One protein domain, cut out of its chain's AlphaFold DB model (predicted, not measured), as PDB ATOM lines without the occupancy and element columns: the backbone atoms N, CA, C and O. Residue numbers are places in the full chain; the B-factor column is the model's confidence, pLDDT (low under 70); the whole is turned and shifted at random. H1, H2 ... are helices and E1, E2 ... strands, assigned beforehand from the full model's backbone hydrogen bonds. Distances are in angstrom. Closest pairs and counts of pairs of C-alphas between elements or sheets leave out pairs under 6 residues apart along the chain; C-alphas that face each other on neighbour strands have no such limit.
ATOM      1  N   ASN A 867     105.695 -19.229  50.270       79.06
ATOM      2  CA  ASN A 867     107.087 -19.605  49.997       79.06
ATOM      3  C   ASN A 867     107.223 -21.126  49.795       79.06
ATOM      4  O   ASN A 867     106.686 -21.881  50.610       79.06
ATOM      5  N   PRO A 868     108.008 -21.596  48.802       63.22
ATOM      6  CA  PRO A 868     108.273 -23.022  48.619       63.22
ATOM      7  C   PRO A 868     108.825 -23.673  49.896       63.22
ATOM      8  O   PRO A 868     109.818 -23.204  50.458       63.22
ATOM      9  N   GLY A 869     108.174 -24.746  50.355       54.47
ATOM     10  CA  GLY A 869     108.572 -25.511  51.544       54.47
ATOM     11  C   GLY A 869     108.170 -24.910  52.899       54.47
ATOM     12  O   GLY A 869     108.599 -25.434  53.922       54.47
ATOM     13  N   CYS A 870     107.366 -23.840  52.937       54.53
ATOM     14  CA  CYS A 870     106.859 -23.251  54.179       54.53
ATOM     15  C   CYS A 870     105.331 -23.375  54.277       54.53
ATOM     16  O   CYS A 870     104.610 -22.863  53.421       54.53
ATOM     17  N   PHE A 871     104.849 -24.004  55.354       59.06
ATOM     18  CA  PHE A 871     103.428 -24.308  55.584       59.06
ATOM     19  C   PHE A 871     102.790 -23.461  56.695       59.06
ATOM     20  O   PHE A 871     101.727 -23.812  57.194       59.06
ATOM     21  N   GLU A 872     103.442 -22.367  57.101       73.06
ATOM     22  CA  GLU A 872     102.940 -21.490  58.163       73.06
ATOM     23  C   GLU A 872     101.579 -20.894  57.797       73.06
ATOM     24  O   GLU A 872     101.434 -20.303  56.720       73.06
ATOM     25  N   ASP A 873     100.626 -21.020  58.720       74.56
ATOM     26  CA  ASP A 873      99.315 -20.388  58.648       74.56
ATOM     27  C   ASP A 873      99.434 -18.901  59.003       74.56
ATOM     28  O   ASP A 873      99.757 -18.519  60.126       74.56
ATOM     29  N   ILE A 874      99.179 -18.046  58.017       77.06
ATOM     30  CA  ILE A 874      99.230 -16.591  58.140       77.06
ATOM     31  C   ILE A 874      97.839 -15.951  58.148       77.06
ATOM     32  O   ILE A 874      97.726 -14.732  57.986       77.06
ATOM     33  N   THR A 875      96.776 -16.744  58.288       76.69
ATOM     34  CA  THR A 875      95.382 -16.284  58.216       76.69
ATOM     35  C   THR A 875      95.143 -15.099  59.141       76.69
ATOM     36  O   THR A 875      94.710 -14.046  58.666       76.69
ATOM     37  N   ASP A 876      95.573 -15.222  60.398       77.00
ATOM     38  CA  ASP A 876      95.391 -14.216  61.448       77.00
ATOM     39  C   ASP A 876      96.506 -13.158  61.506       77.00
ATOM     40  O   ASP A 876      96.456 -12.236  62.325       77.00
ATOM     41  N   LEU A 877      97.527 -13.244  60.642       79.44
ATOM     42  CA  LEU A 877      98.562 -12.213  60.601       79.44
ATOM     43  C   LEU A 877      98.004 -10.913  60.003       79.44
ATOM     44  O   LEU A 877      97.349 -10.960  58.952       79.44
ATOM     45  N   PRO A 878      98.327  -9.740  60.591       84.69
ATOM     46  CA  PRO A 878      97.977  -8.449  60.012       84.69
ATOM     47  C   PRO A 878      98.408  -8.362  58.548       84.69
ATOM     48  O   PRO A 878      99.516  -8.770  58.195       84.69
ATOM     49  N   ARG A 879      97.571  -7.780  57.681       82.88
ATOM     50  CA  ARG A 879      97.900  -7.645  56.249       82.88
ATOM     51  C   ARG A 879      99.128  -6.768  55.981       82.88
ATOM     52  O   ARG A 879      99.720  -6.878  54.916       82.88
ATOM     53  N   THR A 880      99.528  -5.938  56.945       83.50
ATOM     54  CA  THR A 880     100.760  -5.134  56.918       83.50
ATOM     55  C   THR A 880     102.022  -5.928  57.260       83.50
ATOM     56  O   THR A 880     103.125  -5.412  57.102       83.50
ATOM     57  N   THR A 881     101.890  -7.162  57.747       83.81
ATOM     58  CA  THR A 881     103.026  -8.040  58.026       83.81
ATOM     59  C   THR A 881     103.645  -8.487  56.709       83.81
ATOM     60  O   THR A 881     102.985  -9.118  55.888       83.81
ATOM     61  N   ILE A 882     104.920  -8.152  56.502       84.25
ATOM     62  CA  ILE A 882     105.624  -8.420  55.240       84.25
ATOM     63  C   ILE A 882     106.583  -9.616  55.302       84.25
ATOM     64  O   ILE A 882     106.950 -10.134  54.253       84.25
ATOM     65  N   VAL A 883     106.961 -10.081  56.498       82.06
ATOM     66  CA  VAL A 883     107.870 -11.224  56.711       82.06
ATOM     67  C   VAL A 883     107.138 -12.349  57.436       82.06
ATOM     68  O   VAL A 883     106.426 -12.108  58.407       82.06
ATOM     69  N   CYS A 884     107.322 -13.583  56.968       79.31
ATOM     70  CA  CYS A 884     106.750 -14.771  57.586       79.31
ATOM     71  C   CYS A 884     107.492 -15.111  58.895       79.31
ATOM     72  O   CYS A 884     108.719 -15.251  58.859       79.31
ATOM     73  N   PRO A 885     106.787 -15.307  60.027       75.50
ATOM     74  CA  PRO A 885     107.415 -15.602  61.318       75.50
ATOM     75  C   PRO A 885     108.118 -16.968  61.350       75.50
ATOM     76  O   PRO A 885     109.052 -17.153  62.123       75.50
ATOM     77  N   HIS A 886     107.704 -17.906  60.495       63.41
ATOM     78  CA  HIS A 886     108.264 -19.253  60.451       63.41
ATOM     79  C   HIS A 886     109.519 -19.352  59.580       63.41
ATOM     80  O   HIS A 886     110.581 -19.758  60.045       63.41
ATOM     81  N   CYS A 887     109.421 -18.978  58.300       70.19
ATOM     82  CA  CYS A 887     110.541 -19.125  57.366       70.19
ATOM     83  C   CYS A 887     111.446 -17.891  57.282       70.19
ATOM     84  O   CYS A 887     112.468 -17.949  56.603       70.19
ATOM     85  N   GLY A 888     111.072 -16.766  57.903       72.69
ATOM     86  CA  GLY A 888     111.847 -15.519  57.881       72.69
ATOM     87  C   GLY A 888     111.966 -14.862  56.500       72.69
ATOM     88  O   GLY A 888     112.761 -13.943  56.328       72.69
ATOM     89  N   ARG A 889     111.197 -15.337  55.513       75.62
ATOM     90  CA  ARG A 889     111.170 -14.816  54.137       75.62
ATOM     91  C   ARG A 889     109.975 -13.881  53.935       75.62
ATOM     92  O   ARG A 889     109.002 -13.995  54.689       75.62
ATOM     93  N   PRO A 890     110.005 -12.997  52.923       83.75
ATOM     94  CA  PRO A 890     108.850 -12.180  52.579       83.75
ATOM     95  C   PRO A 890     107.608 -13.037  52.308       83.75
ATOM     96  O   PRO A 890     107.705 -14.110  51.710       83.75
ATOM     97  N   ILE A 891     106.441 -12.595  52.774       89.38
ATOM     98  CA  ILE A 891     105.171 -13.300  52.548       89.38
ATOM     99  C   ILE A 891     104.769 -13.118  51.083       89.38
ATOM    100  O   ILE A 891     104.315 -12.044  50.697       89.38
ATOM    101  N   LYS A 892     104.913 -14.167  50.268       88.94
ATOM    102  CA  LYS A 892     104.616 -14.107  48.830       88.94
ATOM    103  C   LYS A 892     103.123 -14.197  48.525       88.94
ATOM    104  O   LYS A 892     102.668 -13.743  47.486       88.94
ATOM    105  N   SER A 893     102.321 -14.756  49.425       88.56
ATOM    106  CA  SER A 893     100.881 -14.919  49.208       88.56
ATOM    107  C   SER A 893     100.061 -13.621  49.287       88.56
ATOM    108  O   SER A 893      98.942 -13.587  48.787       88.56
ATOM    109  N   ARG A 894     100.597 -12.529  49.846       90.62
ATOM    110  CA  ARG A 894      99.901 -11.234  50.010       90.62
ATOM    111  C   ARG A 894     100.772 -10.084  49.509       90.62
ATOM    112  O   ARG A 894     101.975 -10.257  49.379       90.62
ATOM    113  N   CYS A 895     100.195  -8.899  49.275       89.06
ATOM    114  CA  CYS A 895     100.947  -7.709  48.821       89.06
ATOM    115  C   CYS A 895     101.489  -6.808  49.952       89.06
ATOM    116  O   CYS A 895     102.273  -5.899  49.681       89.06
ATOM    117  N   GLY A 896     101.058  -7.006  51.204       88.50
ATOM    118  CA  GLY A 896     101.466  -6.175  52.347       88.50
ATOM    119  C   GLY A 896     100.639  -4.898  52.572       88.50
ATOM    120  O   GLY A 896     100.984  -4.096  53.440       88.50
ATOM    121  N   ASN A 897      99.574  -4.670  51.791       88.44
ATOM    122  CA  ASN A 897      98.683  -3.514  51.954       88.44
ATOM    123  C   ASN A 897      97.485  -3.862  52.865       88.44
ATOM    124  O   ASN A 897      96.885  -4.923  52.670       88.44
ATOM    125  N   PRO A 898      97.105  -2.985  53.819       82.19
ATOM    126  CA  PRO A 898      96.111  -3.285  54.858       82.19
ATOM    127  C   PRO A 898      94.723  -3.641  54.308       82.19
ATOM    128  O   PRO A 898      94.086  -4.541  54.844       82.19
ATOM    129  N   ASP A 899      94.300  -3.009  53.210       81.19
ATOM    130  CA  ASP A 899      92.947  -3.161  52.648       81.19
ATOM    131  C   ASP A 899      92.877  -4.099  51.426       81.19
ATOM    132  O   ASP A 899      91.831  -4.240  50.798       81.19
ATOM    133  N   CYS A 900      93.984  -4.742  51.039       77.50
ATOM    134  CA  CYS A 900      93.999  -5.615  49.862       77.50
ATOM    135  C   CYS A 900      93.534  -7.033  50.222       77.50
ATOM    136  O   CYS A 900      94.178  -7.632  51.081       77.50
ATOM    137  N   PRO A 901      92.504  -7.612  49.568       77.75
ATOM    138  CA  PRO A 901      91.948  -8.917  49.941       77.75
ATOM    139  C   PRO A 901      92.760 -10.133  49.450       77.75
ATOM    140  O   PRO A 901      92.543 -11.227  49.967       77.75
ATOM    141  N   GLU A 902      93.697  -9.950  48.513       83.94
ATOM    142  CA  GLU A 902      94.460 -11.025  47.851       83.94
ATOM    143  C   GLU A 902      95.260 -11.898  48.844       83.94
ATOM    144  O   GLU A 902      95.862 -11.376  49.789       83.94
ATOM    145  N   ASN A 903      95.244 -13.219  48.628       83.75
ATOM    146  CA  ASN A 903      95.828 -14.271  49.472       83.75
ATOM    147  C   ASN A 903      96.613 -15.339  48.674       83.75
ATOM    148  O   ASN A 903      97.147 -16.269  49.272       83.75
ATOM    149  N   GLU A 904      96.711 -15.217  47.348       82.00
ATOM    150  CA  GLU A 904      97.459 -16.115  46.462       82.00
ATOM    151  C   GLU A 904      98.356 -15.342  45.489       82.00
ATOM    152  O   GLU A 904      98.628 -15.788  44.379       82.00
ATOM    153  N   LEU A 905      98.879 -14.189  45.911       83.62
ATOM    154  CA  LEU A 905      99.658 -13.299  45.043       83.62
ATOM    155  C   LEU A 905     100.881 -13.986  44.392       83.62
ATOM    156  O   LEU A 905     101.255 -13.668  43.268       83.62
ATOM    157  N   HIS A 906     101.438 -14.991  45.065       80.25
ATOM    158  CA  HIS A 906     102.499 -15.873  44.577       80.25
ATOM    159  C   HIS A 906     102.124 -16.776  43.393       80.25
ATOM    160  O   HIS A 906     102.999 -17.485  42.911       80.25
ATOM    161  N   THR A 907     100.875 -16.794  42.935       76.12
ATOM    162  CA  THR A 907     100.446 -17.559  41.749       76.12
ATOM    163  C   THR A 907     100.444 -16.722  40.469       76.12
ATOM    164  O   THR A 907     100.310 -17.271  39.382       76.12
ATOM    165  N   TYR A 908     100.626 -15.403  40.576       74.88
ATOM    166  CA  TYR A 908     100.656 -14.505  39.426       74.88
ATOM    167  C   TYR A 908     102.055 -14.512  38.792       74.88
ATOM    168  O   TYR A 908     103.041 -14.168  39.450       74.88
ATOM    169  N   ASP A 909     102.151 -14.864  37.509       68.56
ATOM    170  CA  ASP A 909     103.429 -14.972  36.782       68.56
ATOM    171  C   ASP A 909     104.225 -13.657  36.783       68.56
ATOM    172  O   ASP A 909     105.444 -13.649  36.973       68.56
ATOM    173  N   GLU A 910     103.532 -12.522  36.671       67.81
ATOM    174  CA  GLU A 910     104.098 -11.167  36.767       67.81
ATOM    175  C   GLU A 910     104.862 -10.960  38.089       67.81
ATOM    176  O   GLU A 910     105.964 -10.393  38.125       67.81
ATOM    177  N   MET A 911     104.343 -11.534  39.178       73.38
ATOM    178  CA  MET A 911     104.954 -11.477  40.503       73.38
ATOM    179  C   MET A 911     106.131 -12.439  40.682       73.38
ATOM    180  O   MET A 911     106.930 -12.225  41.593       73.38
ATOM    181  N   ASN A 912     106.358 -13.406  39.789       66.44
ATOM    182  CA  ASN A 912     107.426 -14.411  39.931       66.44
ATOM    183  C   ASN A 912     108.458 -14.456  38.795       66.44
ATOM    184  O   ASN A 912     109.305 -15.347  38.804       66.44
ATOM    185  N   LYS A 913     108.447 -13.504  37.851       65.56
ATOM    186  CA  LYS A 913     109.489 -13.430  36.807       65.56
ATOM    187  C   LYS A 913     110.912 -13.480  37.410       65.56
ATOM    188  O   LYS A 913     111.157 -12.780  38.396       65.56
ATOM    189  N   PRO A 914     111.840 -14.277  36.845       56.44
ATOM    190  CA  PRO A 914     113.209 -14.387  37.343       56.44
ATOM    191  C   PRO A 914     113.960 -13.052  37.255       56.44
ATOM    192  O   PRO A 914     113.654 -12.201  36.417       56.44
ATOM    193  N   LEU A 915     114.930 -12.874  38.154       55.44
ATOM    194  CA  LEU A 915     115.822 -11.716  38.163       55.44
ATOM    195  C   LEU A 915     116.798 -11.800  36.978       55.44
ATOM    196  O   LEU A 915     117.249 -12.885  36.614       55.44
ATOM    197  N   ASP A 916     117.124 -10.656  36.392       56.00
ATOM    198  CA  ASP A 916     118.194 -10.490  35.418       56.00
ATOM    199  C   ASP A 916     119.577 -10.603  36.085       56.00
ATOM    200  O   ASP A 916     119.707 -10.708  37.309       56.00
ATOM    201  N   ALA A 917     120.633 -10.574  35.266       44.50
ATOM    202  CA  ALA A 917     122.020 -10.718  35.716       44.50
ATOM    203  C   ALA A 917     122.474  -9.640  36.724       44.50
ATOM    204  O   ALA A 917     123.493  -9.819  37.386       44.50
ATOM    205  N   ASN A 918     121.713  -8.550  36.865       49.31
ATOM    206  CA  ASN A 918     121.976  -7.452  37.792       49.31
ATOM    207  C   ASN A 918     121.076  -7.512  39.043       49.31
ATOM    208  O   ASN A 918     121.095  -6.587  39.856       49.31
ATOM    209  N   GLY A 919     120.278  -8.574  39.212       49.75
ATOM    210  CA  GLY A 919     119.352  -8.731  40.334       49.75
ATOM    211  C   GLY A 919     118.055  -7.923  40.203       49.75
ATOM    212  O   GLY A 919     117.333  -7.779  41.191       49.75
ATOM    213  N   ASN A 920     117.736  -7.406  39.012       50.19
ATOM    214  CA  ASN A 920     116.517  -6.644  38.731       50.19
ATOM    215  C   ASN A 920     115.516  -7.501  37.948       50.19
ATOM    216  O   ASN A 920     115.907  -8.371  37.186       50.19
ATOM    217  N   LYS A 921     114.203  -7.286  38.083       53.78
ATOM    218  CA  LYS A 921     113.258  -7.922  37.146       53.78
ATOM    219  C   LYS A 921     113.204  -7.129  35.835       53.78
ATOM    220  O   LYS A 921     113.118  -5.904  35.911       53.78
ATOM    221  N   PRO A 922     113.147  -7.801  34.668       44.59
ATOM    222  CA  PRO A 922     113.202  -7.143  33.360       44.59
ATOM    223  C   PRO A 922     112.003  -6.234  33.040       44.59
ATOM    224  O   PRO A 922     112.112  -5.412  32.140       44.59
ATOM    225  N   ASP A 923     110.891  -6.329  33.777       55.41
ATOM    226  CA  ASP A 923     109.835  -5.306  33.798       55.41
ATOM    227  C   ASP A 923     108.919  -5.553  35.015       55.41
ATOM    228  O   ASP A 923     108.324  -6.640  35.100       55.41
ATOM    229  N   PRO A 924     108.846  -4.655  36.015       52.28
ATOM    230  CA  PRO A 924     108.072  -4.913  37.214       52.28
ATOM    231  C   PRO A 924     106.756  -4.139  37.177       52.28
ATOM    232  O   PRO A 924     106.729  -2.923  37.383       52.28
ATOM    233  N   ASP A 925     105.640  -4.853  37.100       60.41
ATOM    234  CA  ASP A 925     104.446  -4.373  37.781       60.41
ATOM    235  C   ASP A 925     104.758  -4.375  39.284       60.41
ATOM    236  O   ASP A 925     104.594  -5.352  40.015       60.41
ATOM    237  N   LYS A 926     105.312  -3.251  39.760       75.19
ATOM    238  CA  LYS A 926     105.621  -2.993  41.180       75.19
ATOM    239  C   LYS A 926     104.350  -2.874  42.020       75.19
ATOM    240  O   LYS A 926     104.407  -2.743  43.244       75.19
ATOM    241  N   TYR A 927     103.206  -2.890  41.353       82.44
ATOM    242  CA  TYR A 927     101.884  -2.724  41.902       82.44
ATOM    243  C   TYR A 927     101.175  -4.073  41.933       82.44
ATOM    244  O   TYR A 927     101.345  -4.922  41.066       82.44
ATOM    245  N   CYS A 928     100.381  -4.286  42.972       82.06
ATOM    246  CA  CYS A 928      99.551  -5.470  43.084       82.06
ATOM    247  C   CYS A 928      98.462  -5.442  41.993       82.06
ATOM    248  O   CYS A 928      97.725  -4.454  41.941       82.06
ATOM    249  N   PRO A 929      98.282  -6.515  41.199       74.44
ATOM    250  CA  PRO A 929      97.287  -6.564  40.124       74.44
ATOM    251  C   PRO A 929      95.845  -6.479  40.643       74.44
ATOM    252  O   PRO A 929      94.933  -6.135  39.899       74.44
ATOM    253  N   VAL A 930      95.630  -6.755  41.934       75.38
ATOM    254  CA  VAL A 930      94.303  -6.719  42.561       75.38
ATOM    255  C   VAL A 930      93.958  -5.343  43.120       75.38
ATOM    256  O   VAL A 930      92.880  -4.826  42.853       75.38
ATOM    257  N   CYS A 931      94.839  -4.746  43.931       79.06
ATOM    258  CA  CYS A 931      94.531  -3.475  44.599       79.06
ATOM    259  C   CYS A 931      95.161  -2.242  43.942       79.06
ATOM    260  O   CYS A 931      94.918  -1.135  44.412       79.06
ATOM    261  N   GLY A 932      96.008  -2.411  42.923       77.12
ATOM    262  CA  GLY A 932      96.697  -1.323  42.222       77.12
ATOM    263  C   GLY A 932      97.747  -0.573  43.052       77.12
ATOM    264  O   GLY A 932      98.388   0.340  42.544       77.12
ATOM    265  N   ASN A 933      97.951  -0.939  44.321       83.31
ATOM    266  CA  ASN A 933      98.924  -0.305  45.211       83.31
ATOM    267  C   ASN A 933     100.276  -1.022  45.180       83.31
ATOM    268  O   ASN A 933     100.359  -2.208  44.866       83.31
ATOM    269  N   TYR A 934     101.332  -0.308  45.572       86.00
ATOM    270  CA  TYR A 934     102.700  -0.828  45.607       86.00
ATOM    271  C   TYR A 934     102.804  -2.119  46.444       86.00
ATOM    272  O   TYR A 934     102.322  -2.180  47.580       86.00
ATOM    273  N   ALA A 935     103.411  -3.164  45.880       88.19
ATOM    274  CA  ALA A 935     103.500  -4.493  46.481       88.19
ATOM    275  C   ALA A 935     104.687  -4.595  47.457       88.19
ATOM    276  O   ALA A 935     105.783  -5.035  47.109       88.19
ATOM    277  N   ARG A 936     104.451  -4.205  48.716       86.25
ATOM    278  CA  ARG A 936     105.458  -4.091  49.794       86.25
ATOM    279  C   ARG A 936     106.127  -5.412  50.192       86.25
ATOM    280  O   ARG A 936     107.215  -5.410  50.760       86.25
ATOM    281  N   THR A 937     105.470  -6.539  49.941       87.50
ATOM    282  CA  THR A 937     106.022  -7.884  50.177       87.50
ATOM    283  C   THR A 937     106.983  -8.343  49.086       87.50
ATOM    284  O   THR A 937     107.779  -9.237  49.353       87.50
ATOM    285  N   TYR A 938     106.959  -7.719  47.903       83.88
ATOM    286  CA  TYR A 938     107.845  -8.021  46.771       83.88
ATOM    287  C   TYR A 938     108.934  -6.962  46.563       83.88
ATOM    288  O   TYR A 938     110.023  -7.298  46.104       83.88
ATOM    289  N   TRP A 939     108.679  -5.708  46.955       82.75
ATOM    290  CA  TRP A 939     109.584  -4.585  46.703       82.75
ATOM    291  C   TRP A 939     109.790  -3.677  47.918       82.75
ATOM    292  O   TRP A 939     108.907  -3.511  48.762       82.75
ATOM    293  N   TRP A 940     110.971  -3.067  48.002       81.38
ATOM    294  CA  TRP A 940     111.282  -1.963  48.909       81.38
ATOM    295  C   TRP A 940     112.095  -0.891  48.202       81.38
ATOM    296  O   TRP A 940     112.830  -1.190  47.270       81.38
ATOM    297  N   ARG A 941     111.984   0.353  48.660       78.62
ATOM    298  CA  ARG A 941     112.682   1.491  48.064       78.62
ATOM    299  C   ARG A 941     113.926   1.831  48.874       78.62
ATOM    300  O   ARG A 941     113.843   1.975  50.089       78.62
ATOM    301  N   CYS A 942     115.063   1.968  48.201       77.81
ATOM    302  CA  CYS A 942     116.263   2.561  48.777       77.81
ATOM    303  C   CYS A 942     116.138   4.086  48.715       77.81
ATOM    304  O   CYS A 942     116.093   4.654  47.624       77.81
ATOM    305  N   ASP A 943     116.115   4.756  49.865       76.56
ATOM    306  CA  ASP A 943     115.955   6.216  49.929       76.56
ATOM    307  C   ASP A 943     117.176   6.979  49.394       76.56
ATOM    308  O   ASP A 943     117.045   8.096  48.896       76.56
ATOM    309  N   ARG A 944     118.366   6.370  49.451       75.69
ATOM    310  CA  ARG A 944     119.629   6.999  49.032       75.69
ATOM    311  C   ARG A 944     119.786   7.053  47.515       75.69
ATOM    312  O   ARG A 944     120.129   8.096  46.968       75.69
ATOM    313  N   HIS A 945     119.528   5.937  46.841       78.44
ATOM    314  CA  HIS A 945     119.645   5.827  45.379       78.44
ATOM    315  C   HIS A 945     118.310   5.969  44.663       78.44
ATOM    316  O   HIS A 945     118.274   6.033  43.440       78.44
ATOM    317  N   ASN A 946     117.215   6.050  45.418       79.25
ATOM    318  CA  ASN A 946     115.861   6.191  44.906       79.25
ATOM    319  C   ASN A 946     115.453   5.066  43.933       79.25
ATOM    320  O   ASN A 946     114.720   5.301  42.972       79.25
ATOM    321  N   VAL A 947     115.934   3.847  44.190       76.94
ATOM    322  CA  VAL A 947     115.666   2.642  43.388       76.94
ATOM    323  C   VAL A 947     114.828   1.640  44.175       76.94
ATOM    324  O   VAL A 947     114.970   1.525  45.392       76.94
ATOM    325  N   ASP A 948     113.954   0.914  43.481       77.06
ATOM    326  CA  ASP A 948     113.181  -0.185  44.063       77.06
ATOM    327  C   ASP A 948     113.951  -1.495  43.932       77.06
ATOM    328  O   ASP A 948     114.525  -1.787  42.886       77.06
ATOM    329  N   ILE A 949     113.932  -2.290  44.990       75.19
ATOM    330  CA  ILE A 949     114.762  -3.476  45.157       75.19
ATOM    331  C   ILE A 949     113.865  -4.617  45.608       75.19
ATOM    332  O   ILE A 949     112.911  -4.412  46.365       75.19
ATOM    333  N   SER A 950     114.149  -5.829  45.135       76.06
ATOM    334  CA  SER A 950     113.427  -7.022  45.578       76.06
ATOM    335  C   SER A 950     113.514  -7.174  47.099       76.06
ATOM    336  O   SER A 950     114.580  -7.004  47.693       76.06
ATOM    337  N   THR A 951     112.404  -7.524  47.750       74.44
ATOM    338  CA  THR A 951     112.379  -7.875  49.180       74.44
ATOM    339  C   THR A 951     113.171  -9.132  49.516       74.44
ATOM    340  O   THR A 951     113.430  -9.358  50.696       74.44
ATOM    341  N   GLU A 952     113.560  -9.922  48.515       69.12
ATOM    342  CA  GLU A 952     114.488 -11.042  48.677       69.12
ATOM    343  C   GLU A 952     115.947 -10.582  48.801       69.12
ATOM    344  O   GLU A 952     116.767 -11.327  49.335       69.12
ATOM    345  N   SER A 953     116.272  -9.366  48.349       68.56
ATOM    346  CA  SER A 953     117.589  -8.771  48.567       68.56
ATOM    347  C   SER A 953     117.604  -7.992  49.878       68.56
ATOM    348  O   SER A 953     116.807  -7.072  50.090       68.56
ATOM    349  N   ASP A 954     118.558  -8.336  50.739       67.81
ATOM    350  CA  ASP A 954     118.785  -7.661  52.018       67.81
ATOM    351  C   ASP A 954     119.567  -6.341  51.877       67.81
ATOM    352  O   ASP A 954     119.673  -5.600  52.856       67.81
TER     353      ASP A 954
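Overview. This is residues 867 to 954 of the 1227 residues of an uncharacterized protein of Desulfocarbo indianensis (UniProt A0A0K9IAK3). This domain has little regular structure: loops wound without named elements, residues 867 to 908, make one end, while the short helix H1, further loops and a small hairpin, E1 and E2, make the other, with residues 942 to 947 sticking out. The printed part has 88 residues, in order H1, E1, E2; the class is mixed, with 12 residues in named elements. The whole is compact, with a radius of gyration of the C-alphas of 12.7 A and spans of 35 by 27 by 27 A.

Along the chain. H1, residues 909 to 912, begins at C-alpha 909 (103.429, -14.972, 36.782). E1, residues 939 to 942, is 10.0 A long. E2, residues 947 to 950, is 10.2 A long and ends at C-alpha 950 (113.427, -7.022, 45.578).

Arrangement. E1 and E2 form an antiparallel hairpin at 142 degrees, with a tight link; N 940 and O 949 are within hydrogen-bond range at 2.9 A. H1 is apart from E2. H1 is too short for an O i to N i+4 pair; its one O i to N i+3 pair is within range.

Size, cuts and confidence. The C-alphas of Asp 876 and Ala 917 are the two farthest apart, 37.2 A. The printed part has no cut. H1 to E1 is a long link of 26 residues. Mean pLDDT of the printed part is 74.4; residues 912 to 925 are among those under 70.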